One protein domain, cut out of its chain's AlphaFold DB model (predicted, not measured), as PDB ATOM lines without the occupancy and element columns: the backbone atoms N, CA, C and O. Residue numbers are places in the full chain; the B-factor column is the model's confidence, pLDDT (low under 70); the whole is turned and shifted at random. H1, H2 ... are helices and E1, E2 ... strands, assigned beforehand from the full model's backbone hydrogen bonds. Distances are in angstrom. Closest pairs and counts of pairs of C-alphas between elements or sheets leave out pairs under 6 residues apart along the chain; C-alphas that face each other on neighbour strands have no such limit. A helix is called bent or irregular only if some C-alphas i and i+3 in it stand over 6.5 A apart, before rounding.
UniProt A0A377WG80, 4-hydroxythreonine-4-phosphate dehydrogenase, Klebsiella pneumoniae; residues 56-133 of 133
ATOM      1  N   THR A  56     -42.905  -4.695  52.401       94.31
ATOM      2  CA  THR A  56     -42.287  -3.416  52.770       94.31
ATOM      3  C   THR A  56     -41.726  -2.753  51.520       94.31
ATOM      4  O   THR A  56     -40.931  -3.361  50.804       94.31
ATOM      5  N   MET A  57     -42.121  -1.501  51.290       95.75
ATOM      6  CA  MET A  57     -41.678  -0.691  50.161       95.75
ATOM      7  C   MET A  57     -41.179   0.664  50.656       95.75
ATOM      8  O   MET A  57     -41.872   1.344  51.411       95.75
ATOM      9  N   PHE A  58     -40.021   1.095  50.168       96.62
ATOM     10  CA  PHE A  58     -39.651   2.508  50.184       96.62
ATOM     11  C   PHE A  58     -40.074   3.152  48.874       96.62
ATOM     12  O   PHE A  58     -39.776   2.631  47.803       96.62
ATOM     13  N   HIS A  59     -40.767   4.284  48.962       95.88
ATOM     14  CA  HIS A  59     -41.231   5.046  47.810       95.88
ATOM     15  C   HIS A  59     -40.730   6.480  47.933       95.88
ATOM     16  O   HIS A  59     -41.112   7.201  48.852       95.88
ATOM     17  N   VAL A  60     -39.853   6.874  47.014       96.00
ATOM     18  CA  VAL A  60     -39.269   8.216  46.957       96.00
ATOM     19  C   VAL A  60     -39.343   8.694  45.517       96.00
ATOM     20  O   VAL A  60     -38.668   8.152  44.642       96.00
ATOM     21  N   HIS A  61     -40.173   9.706  45.265       94.25
ATOM     22  CA  HIS A  61     -40.451  10.217  43.921       94.25
ATOM     23  C   HIS A  61     -40.781   9.083  42.934       94.25
ATOM     24  O   HIS A  61     -41.813   8.430  43.060       94.25
ATOM     25  N   ASN A  62     -39.890   8.823  41.975       92.94
ATOM     26  CA  ASN A  62     -40.075   7.828  40.921       92.94
ATOM     27  C   ASN A  62     -39.405   6.478  41.230       92.94
ATOM     28  O   ASN A  62     -39.386   5.602  40.367       92.94
ATOM     29  N   LEU A  63     -38.847   6.295  42.433       95.25
ATOM     30  CA  LEU A  63     -38.180   5.067  42.853       95.25
ATOM     31  C   LEU A  63     -39.016   4.325  43.899       95.25
ATOM     32  O   LEU A  63     -39.391   4.884  44.931       95.25
ATOM     33  N   ARG A  64     -39.272   3.041  43.633       96.81
ATOM     34  CA  ARG A  64     -39.893   2.097  44.568       96.81
ATOM     35  C   ARG A  64     -38.936   0.940  44.807       96.81
ATOM     36  O   ARG A  64     -38.546   0.277  43.851       96.81
ATOM     37  N   VAL A  65     -38.559   0.713  46.061       97.50
ATOM     38  CA  VAL A  65     -37.636  -0.356  46.461       97.50
ATOM     39  C   VAL A  65     -38.354  -1.294  47.413       97.50
ATOM     40  O   VAL A  65     -38.832  -0.867  48.463       97.50
ATOM     41  N   PHE A  66     -38.419  -2.566  47.036       97.25
ATOM     42  CA  PHE A  66     -38.901  -3.651  47.883       97.25
ATOM     43  C   PHE A  66     -37.724  -4.459  48.417       97.25
ATOM     44  O   PHE A  66     -36.643  -4.470  47.829       97.25
ATOM     45  N   PHE A  67     -37.952  -5.160  49.524       95.62
ATOM     46  CA  PHE A  67     -36.916  -5.900  50.234       95.62
ATOM     47  C   PHE A  67     -37.273  -7.383  50.301       95.62
ATOM     48  O   PHE A  67     -38.285  -7.742  50.899       95.62
ATOM     49  N   VAL A  68     -36.420  -8.242  49.734       95.00
ATOM     50  CA  VAL A  68     -36.555  -9.706  49.856       95.00
ATOM     51  C   VAL A  68     -36.306 -10.140  51.303       95.00
ATOM     52  O   VAL A  68     -37.074 -10.911  51.867       95.00
ATOM     53  N   SER A  69     -35.258  -9.601  51.929       93.19
ATOM     54  CA  SER A  69     -34.935  -9.777  53.349       93.19
ATOM     55  C   SER A  69     -35.010  -8.441  54.087       93.19
ATOM     56  O   SER A  69     -34.640  -7.406  53.537       93.19
ATOM     57  N   ARG A  70     -35.448  -8.457  55.351       90.19
ATOM     58  CA  ARG A  70     -35.524  -7.266  56.218       90.19
ATOM     59  C   ARG A  70     -34.476  -7.348  57.336       90.19
ATOM     60  O   ARG A  70     -33.331  -7.690  57.074       90.19
ATOM     61  N   HIS A  71     -34.851  -7.023  58.571       89.56
ATOM     62  CA  HIS A  71     -33.965  -6.956  59.736       89.56
ATOM     63  C   HIS A  71     -33.363  -8.329  60.102       89.56
ATOM     64  O   HIS A  71     -33.895  -9.044  60.950       89.56
ATOM     65  N   MET A  72     -32.255  -8.699  59.463       93.12
ATOM     66  CA  MET A  72     -31.460  -9.892  59.761       93.12
ATOM     67  C   MET A  72     -29.973  -9.648  59.483       93.12
ATOM     68  O   MET A  72     -29.603  -8.651  58.864       93.12
ATOM     69  N   ALA A  73     -29.112 -10.545  59.969       97.12
ATOM     70  CA  ALA A  73     -27.674 -10.466  59.725       97.12
ATOM     71  C   ALA A  73     -27.368 -10.582  58.226       97.12
ATOM     72  O   ALA A  73     -27.968 -11.409  57.545       97.12
ATOM     73  N   LEU A  74     -26.390  -9.814  57.733       96.50
ATOM     74  CA  LEU A  74     -26.051  -9.773  56.305       96.50
ATOM     75  C   LEU A  74     -25.756 -11.165  55.729       96.50
ATOM     76  O   LEU A  74     -26.321 -11.531  54.708       96.50
ATOM     77  N   LYS A  75     -24.953 -11.977  56.428       95.88
ATOM     78  CA  LYS A  75     -24.678 -13.363  56.017       95.88
ATOM     79  C   LYS A  75     -25.967 -14.179  55.852       95.88
ATOM     80  O   LYS A  75     -26.143 -14.862  54.853       95.88
ATOM     81  N   ALA A  76     -26.881 -14.069  56.816       96.62
ATOM     82  CA  ALA A  76     -28.163 -14.765  56.761       96.62
ATOM     83  C   ALA A  76     -29.061 -14.225  55.639       96.62
ATOM     84  O   ALA A  76     -29.828 -14.990  55.070       96.62
ATOM     85  N   ALA A  77     -28.966 -12.934  55.305       95.50
ATOM     86  CA  ALA A  77     -29.686 -12.348  54.180       95.50
ATOM     87  C   ALA A  77     -29.234 -12.947  52.840       95.50
ATOM     88  O   ALA A  77     -30.091 -13.240  52.005       95.50
ATOM     89  N   CYS A  78     -27.931 -13.197  52.664       94.06
ATOM     90  CA  CYS A  78     -27.403 -13.876  51.479       94.06
ATOM     91  C   CYS A  78     -28.000 -15.284  51.325       94.06
ATOM     92  O   CYS A  78     -28.556 -15.597  50.277       94.06
ATOM     93  N   ASP A  79     -27.998 -16.087  52.394       92.94
ATOM     94  CA  ASP A  79     -28.596 -17.434  52.383       92.94
ATOM     95  C   ASP A  79     -30.133 -17.395  52.243       92.94
ATOM     96  O   ASP A  79     -30.773 -18.307  51.706       92.94
ATOM     97  N   TYR A  80     -30.765 -16.338  52.762       94.62
ATOM     98  CA  TYR A  80     -32.210 -16.159  52.697       94.62
ATOM     99  C   TYR A  80     -32.677 -15.881  51.268       94.62
ATOM    100  O   TYR A  80     -33.720 -16.407  50.867       94.62
ATOM    101  N   ALA A  81     -31.927 -15.086  50.505       94.12
ATOM    102  CA  ALA A  81     -32.254 -14.671  49.146       94.12
ATOM    103  C   ALA A  81     -32.064 -15.814  48.131       94.12
ATOM    104  O   ALA A  81     -31.084 -15.873  47.399       94.12
ATOM    105  N   ASN A  82     -33.045 -16.715  48.060       93.00
ATOM    106  CA  ASN A  82     -33.099 -17.794  47.071       93.00
ATOM    107  C   ASN A  82     -34.261 -17.627  46.082       93.00
ATOM    108  O   ASN A  82     -35.183 -16.836  46.295       93.00
ATOM    109  N   LYS A  83     -34.247 -18.432  45.015       93.19
ATOM    110  CA  LYS A  83     -35.170 -18.370  43.876       93.19
ATOM    111  C   LYS A  83     -36.624 -18.412  44.311       93.19
ATOM    112  O   LYS A  83     -37.421 -17.628  43.810       93.19
ATOM    113  N   ALA A  84     -36.972 -19.294  45.246       93.94
ATOM    114  CA  ALA A  84     -38.347 -19.430  45.711       93.94
ATOM    115  C   ALA A  84     -38.838 -18.149  46.402       93.94
ATOM    116  O   ALA A  84     -39.919 -17.656  46.090       93.94
ATOM    117  N   ARG A  85     -38.028 -17.570  47.297       94.88
ATOM    118  CA  ARG A  85     -38.382 -16.340  48.026       94.88
ATOM    119  C   ARG A  85     -38.377 -15.108  47.135       94.88
ATOM    120  O   ARG A  85     -39.279 -14.284  47.243       94.88
ATOM    121  N   VAL A  86     -37.397 -14.994  46.241       95.50
ATOM    122  CA  VAL A  86     -37.335 -13.890  45.275       95.50
ATOM    123  C   VAL A  86     -38.525 -13.949  44.324       95.50
ATOM    124  O   VAL A  86     -39.193 -12.937  44.138       95.50
ATOM    125  N   LEU A  87     -38.850 -15.128  43.783       95.19
ATOM    126  CA  LEU A  87     -40.013 -15.300  42.916       95.19
ATOM    127  C   LEU A  87     -41.315 -14.961  43.646       95.19
ATOM    128  O   LEU A  87     -42.116 -14.201  43.108       95.19
ATOM    129  N   ALA A  88     -41.497 -15.461  44.870       95.62
ATOM    130  CA  ALA A  88     -42.667 -15.139  45.681       95.62
ATOM    131  C   ALA A  88     -42.787 -13.625  45.913       95.62
ATOM    132  O   ALA A  88     -43.850 -13.054  45.687       95.62
ATOM    133  N   CYS A  89     -41.690 -12.953  46.271       96.19
ATOM    134  CA  CYS A  89     -41.669 -11.503  46.454       96.19
ATOM    135  C   CYS A  89     -42.053 -10.761  45.160       96.19
ATOM    136  O   CYS A  89     -42.909  -9.881  45.188       96.19
ATOM    137  N   VAL A  90     -41.494 -11.148  44.009       96.44
ATOM    138  CA  VAL A  90     -41.829 -10.546  42.703       96.44
ATOM    139  C   VAL A  90     -43.302 -10.761  42.345       96.44
ATOM    140  O   VAL A  90     -43.955  -9.831  41.874       96.44
ATOM    141  N   GLN A  91     -43.841 -11.958  42.587       96.44
ATOM    142  CA  GLN A  91     -45.249 -12.274  42.339       96.44
ATOM    143  C   GLN A  91     -46.182 -11.452  43.229       96.44
ATOM    144  O   GLN A  91     -47.156 -10.896  42.726       96.44
ATOM    145  N   GLN A  92     -45.857 -11.314  44.516       96.94
ATOM    146  CA  GLN A  92     -46.599 -10.473  45.455       96.94
ATOM    147  C   GLN A  92     -46.585  -9.008  45.001       96.94
ATOM    148  O   GLN A  92     -47.637  -8.390  44.889       96.94
ATOM    149  N   ILE A  93     -45.416  -8.460  44.647       97.19
ATOM    150  CA  ILE A  93     -45.304  -7.078  44.147       97.19
ATOM    151  C   ILE A  93     -46.152  -6.885  42.886       97.19
ATOM    152  O   ILE A  93     -46.875  -5.896  42.765       97.19
ATOM    153  N   HIS A  94     -46.071  -7.825  41.941       97.19
ATOM    154  CA  HIS A  94     -46.852  -7.776  40.710       97.19
ATOM    155  C   HIS A  94     -48.360  -7.812  40.989       97.19
ATOM    156  O   HIS A  94     -49.109  -7.038  40.387       97.19
ATOM    157  N   HIS A  95     -48.795  -8.680  41.907       96.06
ATOM    158  CA  HIS A  95     -50.186  -8.793  42.329       96.06
ATOM    159  C   HIS A  95     -50.696  -7.476  42.926       96.06
ATOM    160  O   HIS A  95     -51.662  -6.916  42.411       96.06
ATOM    161  N   GLU A  96     -49.996  -6.929  43.926       96.00
ATOM    162  CA  GLU A  96     -50.401  -5.686  44.595       96.00
ATOM    163  C   GLU A  96     -50.426  -4.491  43.637       96.00
ATOM    164  O   GLU A  96     -51.353  -3.686  43.644       96.00
ATOM    165  N   PHE A  97     -49.439  -4.368  42.746       96.06
ATOM    166  CA  PHE A  97     -49.438  -3.292  41.753       96.06
ATOM    167  C   PHE A  97     -50.566  -3.429  40.734       96.06
ATOM    168  O   PHE A  97     -51.157  -2.421  40.345       96.06
ATOM    169  N   THR A  98     -50.908  -4.655  40.341       95.94
ATOM    170  CA  THR A  98     -52.060  -4.898  39.470       95.94
ATOM    171  C   THR A  98     -53.366  -4.531  40.177       95.94
ATOM    172  O   THR A  98     -54.201  -3.859  39.573       95.94
ATOM    173  N   ALA A  99     -53.515  -4.883  41.460       93.50
ATOM    174  CA  ALA A  99     -54.659  -4.489  42.284       93.50
ATOM    175  C   ALA A  99     -54.777  -2.959  42.431       93.50
ATOM    176  O   ALA A  99     -55.877  -2.411  42.414       93.50
ATOM    177  N   LEU A 100     -53.644  -2.250  42.462       92.94
ATOM    178  CA  LEU A 100     -53.566  -0.783  42.440       92.94
ATOM    179  C   LEU A 100     -53.711  -0.164  41.034       92.94
ATOM    180  O   LEU A 100     -53.413   1.015  40.845       92.94
ATOM    181  N   ASN A 101     -54.163  -0.928  40.034       95.94
ATOM    182  CA  ASN A 101     -54.341  -0.500  38.640       95.94
ATOM    183  C   ASN A 101     -53.057  -0.040  37.917       95.94
ATOM    184  O   ASN A 101     -53.124   0.594  36.859       95.94
ATOM    185  N   ILE A 102     -51.875  -0.404  38.419       94.12
ATOM    186  CA  ILE A 102     -50.602  -0.212  37.715       94.12
ATOM    187  C   ILE A 102     -50.424  -1.380  36.742       94.12
ATOM    188  O   ILE A 102     -49.898  -2.436  37.087       94.12
ATOM    189  N   LYS A 103     -50.882  -1.192  35.502       92.12
ATOM    190  CA  LYS A 103     -50.823  -2.225  34.457       92.12
ATOM    191  C   LYS A 103     -49.380  -2.517  34.038       92.12
ATOM    192  O   LYS A 103     -48.591  -1.594  33.844       92.12
ATOM    193  N   ASN A 104     -49.075  -3.797  33.819       92.44
ATOM    194  CA  ASN A 104     -47.772  -4.291  33.352       92.44
ATOM    195  C   ASN A 104     -46.583  -3.724  34.159       92.44
ATOM    196  O   ASN A 104     -45.692  -3.089  33.579       92.44
ATOM    197  N   PRO A 105     -46.555  -3.913  35.494       94.56
ATOM    198  CA  PRO A 105     -45.490  -3.362  36.316       94.56
ATOM    199  C   PRO A 105     -44.149  -3.986  35.920       94.56
ATOM    200  O   PRO A 105     -43.979  -5.205  35.924       94.56
ATOM    201  N   ARG A 106     -43.181  -3.132  35.577       95.31
ATOM    202  CA  ARG A 106     -41.805  -3.549  35.292       95.31
ATOM    203  C   ARG A 106     -41.044  -3.636  36.607       95.31
ATOM    204  O   ARG A 106     -40.828  -2.615  37.255       95.31
ATOM    205  N   ILE A 107     -40.652  -4.848  36.986       96.31
ATOM    206  CA  ILE A 107     -39.952  -5.130  38.241       96.31
ATOM    207  C   ILE A 107     -38.528  -5.558  37.896       96.31
ATOM    208  O   ILE A 107     -38.325  -6.581  37.247       96.31
ATOM    209  N   ALA A 108     -37.549  -4.757  38.311       96.19
ATOM    210  CA  ALA A 108     -36.142  -5.130  38.250       96.19
ATOM    211  C   ALA A 108     -35.748  -5.822  39.560       96.19
ATOM    212  O   ALA A 108     -36.124  -5.368  40.641       96.19
ATOM    213  N   VAL A 109     -34.982  -6.907  39.458       95.56
ATOM    214  CA  VAL A 109     -34.446  -7.642  40.609       95.56
ATOM    215  C   VAL A 109     -32.959  -7.326  40.704       95.56
ATOM    216  O   VAL A 109     -32.230  -7.498  39.729       95.56
ATOM    217  N   ALA A 110     -32.522  -6.820  41.856       95.50
ATOM    218  CA  ALA A 110     -31.106  -6.581  42.104       95.50
ATOM    219  C   ALA A 110     -30.351  -7.914  42.206       95.50
ATOM    220  O   ALA A 110     -30.879  -8.890  42.743       95.50
ATOM    221  N   ALA A 111     -29.116  -7.935  41.709       94.94
ATOM    222  CA  ALA A 111     -28.191  -9.026  41.982       94.94
ATOM    223  C   ALA A 111     -27.834  -9.063  43.476       94.94
ATOM    224  O   ALA A 111     -27.826  -8.024  44.141       94.94
ATOM    225  N   LEU A 112     -27.530 -10.255  43.981       95.06
ATOM    226  CA  LEU A 112     -26.977 -10.444  45.314       95.06
ATOM    227  C   LEU A 112     -25.482 -10.103  45.321       95.06
ATOM    228  O   LEU A 112     -25.031  -9.357  46.190       95.06
ATOM    229  N   ASN A 113     -24.737 -10.592  44.327       95.94
ATOM    230  CA  ASN A 113     -23.311 -10.316  44.186       95.94
ATOM    231  C   ASN A 113     -23.040  -9.104  43.283       95.94
ATOM    232  O   ASN A 113     -23.823  -8.811  42.367       95.94
ATOM    233  N   PRO A 114     -21.893  -8.416  43.467       96.62
ATOM    234  CA  PRO A 114     -21.432  -7.398  42.532       96.62
ATOM    235  C   PRO A 114     -21.470  -7.912  41.092       96.62
ATOM    236  O   PRO A 114     -21.086  -9.050  40.820       96.62
ATOM    237  N   HIS A 115     -21.959  -7.075  40.173       95.50
ATOM    238  CA  HIS A 115     -22.054  -7.398  38.744       95.50
ATOM    239  C   HIS A 115     -22.838  -8.691  38.420       95.50
ATOM    240  O   HIS A 115     -22.670  -9.248  37.338       95.50
ATOM    241  N   GLY A 116     -23.693  -9.183  39.327       94.00
ATOM    242  CA  GLY A 116     -24.395 -10.454  39.123       94.00
ATOM    243  C   GLY A 116     -23.440 -11.643  39.065       94.00
ATOM    244  O   GLY A 116     -23.544 -12.460  38.154       94.00
ATOM    245  N   SER A 117     -22.490 -11.694  40.003       95.56
ATOM    246  CA  SER A 117     -21.388 -12.664  40.097       95.56
ATOM    247  C   SER A 117     -20.271 -12.530  39.059       95.56
ATOM    248  O   SER A 117     -19.256 -13.202  39.214       95.56
ATOM    249  N   ASP A 118     -20.423 -11.705  38.017       95.12
ATOM    250  CA  ASP A 118     -19.451 -11.555  36.918       95.12
ATOM    251  C   ASP A 118     -18.944 -12.911  36.381       95.12
ATOM    252  O   ASP A 118     -17.765 -13.256  36.445       95.12
ATOM    253  N   ASN A 119     -19.887 -13.741  35.918       90.81
ATOM    254  CA  ASN A 119     -19.639 -15.105  35.426       90.81
ATOM    255  C   ASN A 119     -18.977 -16.059  36.438       90.81
ATOM    256  O   ASN A 119     -18.326 -17.025  36.044       90.81
ATOM    257  N   GLY A 120     -19.170 -15.823  37.735       93.12
ATOM    258  CA  GLY A 120     -18.628 -16.673  38.794       93.12
ATOM    259  C   GLY A 120     -17.413 -16.089  39.512       93.12
ATOM    260  O   GLY A 120     -16.910 -16.705  40.445       93.12
ATOM    261  N   LEU A 121     -16.922 -14.919  39.094       96.38
ATOM    262  CA  LEU A 121     -15.755 -14.275  39.695       96.38
ATOM    263  C   LEU A 121     -16.009 -13.800  41.136       96.38
ATOM    264  O   LEU A 121     -15.089 -13.812  41.953       96.38
ATOM    265  N   PHE A 122     -17.242 -13.390  41.454       94.69
ATOM    266  CA  PHE A 122     -17.602 -12.795  42.751       94.69
ATOM    267  C   PHE A 122     -18.595 -13.622  43.573       94.69
ATOM    268  O   PHE A 122     -19.191 -13.096  44.508       94.69
ATOM    269  N   GLY A 123     -18.774 -14.895  43.229       94.12
ATOM    270  CA  GLY A 123     -19.777 -15.774  43.829       94.12
ATOM    271  C   GLY A 123     -20.519 -16.572  42.763       94.12
ATOM    272  O   GLY A 123     -20.264 -16.414  41.573       94.12
ATOM    273  N   HIS A 124     -21.426 -17.448  43.185       94.06
ATOM    274  CA  HIS A 124     -22.220 -18.292  42.279       94.06
ATOM    275  C   HIS A 124     -23.720 -18.260  42.592       94.06
ATOM    276  O   HIS A 124     -24.517 -18.882  41.893       94.06
ATOM    277  N   GLU A 125     -24.134 -17.492  43.598       93.75
ATOM    278  CA  GLU A 125     -25.498 -17.430  44.110       93.75
ATOM    279  C   GLU A 125     -26.510 -17.033  43.029       93.75
ATOM    280  O   GLU A 125     -27.621 -17.570  43.011       93.75
ATOM    281  N   GLU A 126     -26.131 -16.163  42.081       93.81
ATOM    282  CA  GLU A 126     -26.962 -15.874  40.914       93.81
ATOM    283  C   GLU A 126     -27.293 -17.138  40.119       93.81
ATOM    284  O   GLU A 126     -28.461 -17.372  39.843       93.81
ATOM    285  N   ALA A 127     -26.307 -17.957  39.756       90.88
ATOM    286  CA  ALA A 127     -26.519 -19.136  38.912       90.88
ATOM    287  C   ALA A 127     -27.111 -20.321  39.691       90.88
ATOM    288  O   ALA A 127     -27.974 -21.045  39.185       90.88
ATOM    289  N   ASP A 128     -26.660 -20.504  40.927       88.69
ATOM    290  CA  ASP A 128     -27.015 -21.656  41.745       88.69
ATOM    291  C   ASP A 128     -28.402 -21.492  42.361       88.69
ATOM    292  O   ASP A 128     -29.198 -22.434  42.399       88.69
ATOM    293  N   ASN A 129     -28.707 -20.276  42.827       82.94
ATOM    294  CA  ASN A 129     -29.792 -20.044  43.768       82.94
ATOM    295  C   ASN A 129     -30.796 -18.973  43.341       82.94
ATOM    296  O   ASN A 129     -31.834 -18.903  43.992       82.94
ATOM    297  N   LEU A 130     -30.573 -18.172  42.289       82.69
ATOM    298  CA  LEU A 130     -31.486 -17.073  41.909       82.69
ATOM    299  C   LEU A 130     -31.999 -17.150  40.464       82.69
ATOM    300  O   LEU A 130     -33.191 -16.975  40.213       82.69
ATOM    301  N   ILE A 131     -31.121 -17.450  39.514       70.25
ATOM    302  CA  ILE A 131     -31.343 -17.436  38.073       70.25
ATOM    303  C   ILE A 131     -31.038 -18.838  37.565       70.25
ATOM    304  O   ILE A 131     -29.891 -19.218  37.365       70.25
ATOM    305  N   ARG A 132     -32.087 -19.603  37.272       55.78
ATOM    306  CA  ARG A 132     -31.943 -20.749  36.372       55.78
ATOM    307  C   ARG A 132     -32.813 -20.484  35.161       55.78
ATOM    308  O   ARG A 132     -34.018 -20.294  35.352       55.78
ATOM    309  N   ARG A 133     -32.157 -20.393  33.999       48.50
ATOM    310  CA  ARG A 133     -32.794 -20.358  32.677       48.50
ATOM    311  C   ARG A 133     -33.777 -21.514  32.531       48.50
ATOM    312  O   ARG A 133     -33.484 -22.595  33.093       48.50
TER     313      ARG A 133
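AT A GLANCE: This is residues 56 to 133 of the 133 residues of the protein "4-hydroxythreonine-4-phosphate dehydrogenase" of Klebsiella pneumoniae (UniProt A0A377WG80). What is the main picture? A small two-stranded hairpin, E1 and E2, sits near one long helix, H2, and residues 100 to 113 fold back from the last end of H2 toward its first end, where three short helices, H1, H3 and H4, form a loose group. What is it made of? The printed part has 78 residues, with named elements in the order E1, E2, H1, H2, H3, H4; the sheet, E1 - E2, is antiparallel, and the class is mostly helix. How large is it? It is only just compact, close to loose, with a radius of gyration of the C-alphas of 13.7 A and spans of 40 by 30 by 23 A.

IN THESE COORDINATES: Where are the strands? E1 is residues 57 to 60, 9.8 A long from C-alpha 57 at (-41.678, -0.691, 50.161), and E2 is residues 63 to 66, 10.1 A. Where are the helices? H2, residues 83 to 99, is 24.0 A long; H1 is residues 74 to 80, 9.6 A, and H3 residues 114 to 120, 10.4 A. H4, residues 125 to 130, is 6.4 A long and ends with C-alpha 130 at (-31.486, -17.073, 41.909).

HOW THE PARTS SIT: How do the strands pair? The hairpin of E1 and E2 is antiparallel at 167 degrees, with N 58 and O 65 2.9 A apart, within hydrogen-bond range. What stands near H2? E2 is only just apart from it, closest 8.2 A, and H1 and H2 meet only through their link. H2, with residues 83 to 86 alone, only just touches H4, with 3 pairs of C-alphas within 8 A, at a steep tilt of 46 degrees, the same way; the closest C-alphas, of Lys 83 and Leu 130, are 4.4 A apart. And H3? It touches H4 only at the corner, and only just, with 3 pairs of C-alphas within 8 A; the closest C-alphas, of Gly 116 and Glu 126, are 6.3 A apart. H3 is irregular, C-alphas 116 and 119 being 7.6 A apart, with 0 of 3 O i to N i+4 pairs within hydrogen-bond range but 3 of 4 O i to N i+3 pairs; in H1, H2 and H4 every O i to N i+4 pair is within range.

THE WHOLE: How far does it reach? The two C-alphas farthest apart, of Asn 101 and Leu 121, are 41.0 A apart. Is there a cut or long link? The printed part has no cut, and the link from H2 to H3, 14 residues, is long. Where is confidence low? Residues 132 to 133 are under 70, and the mean pLDDT of the printed part is 93.1.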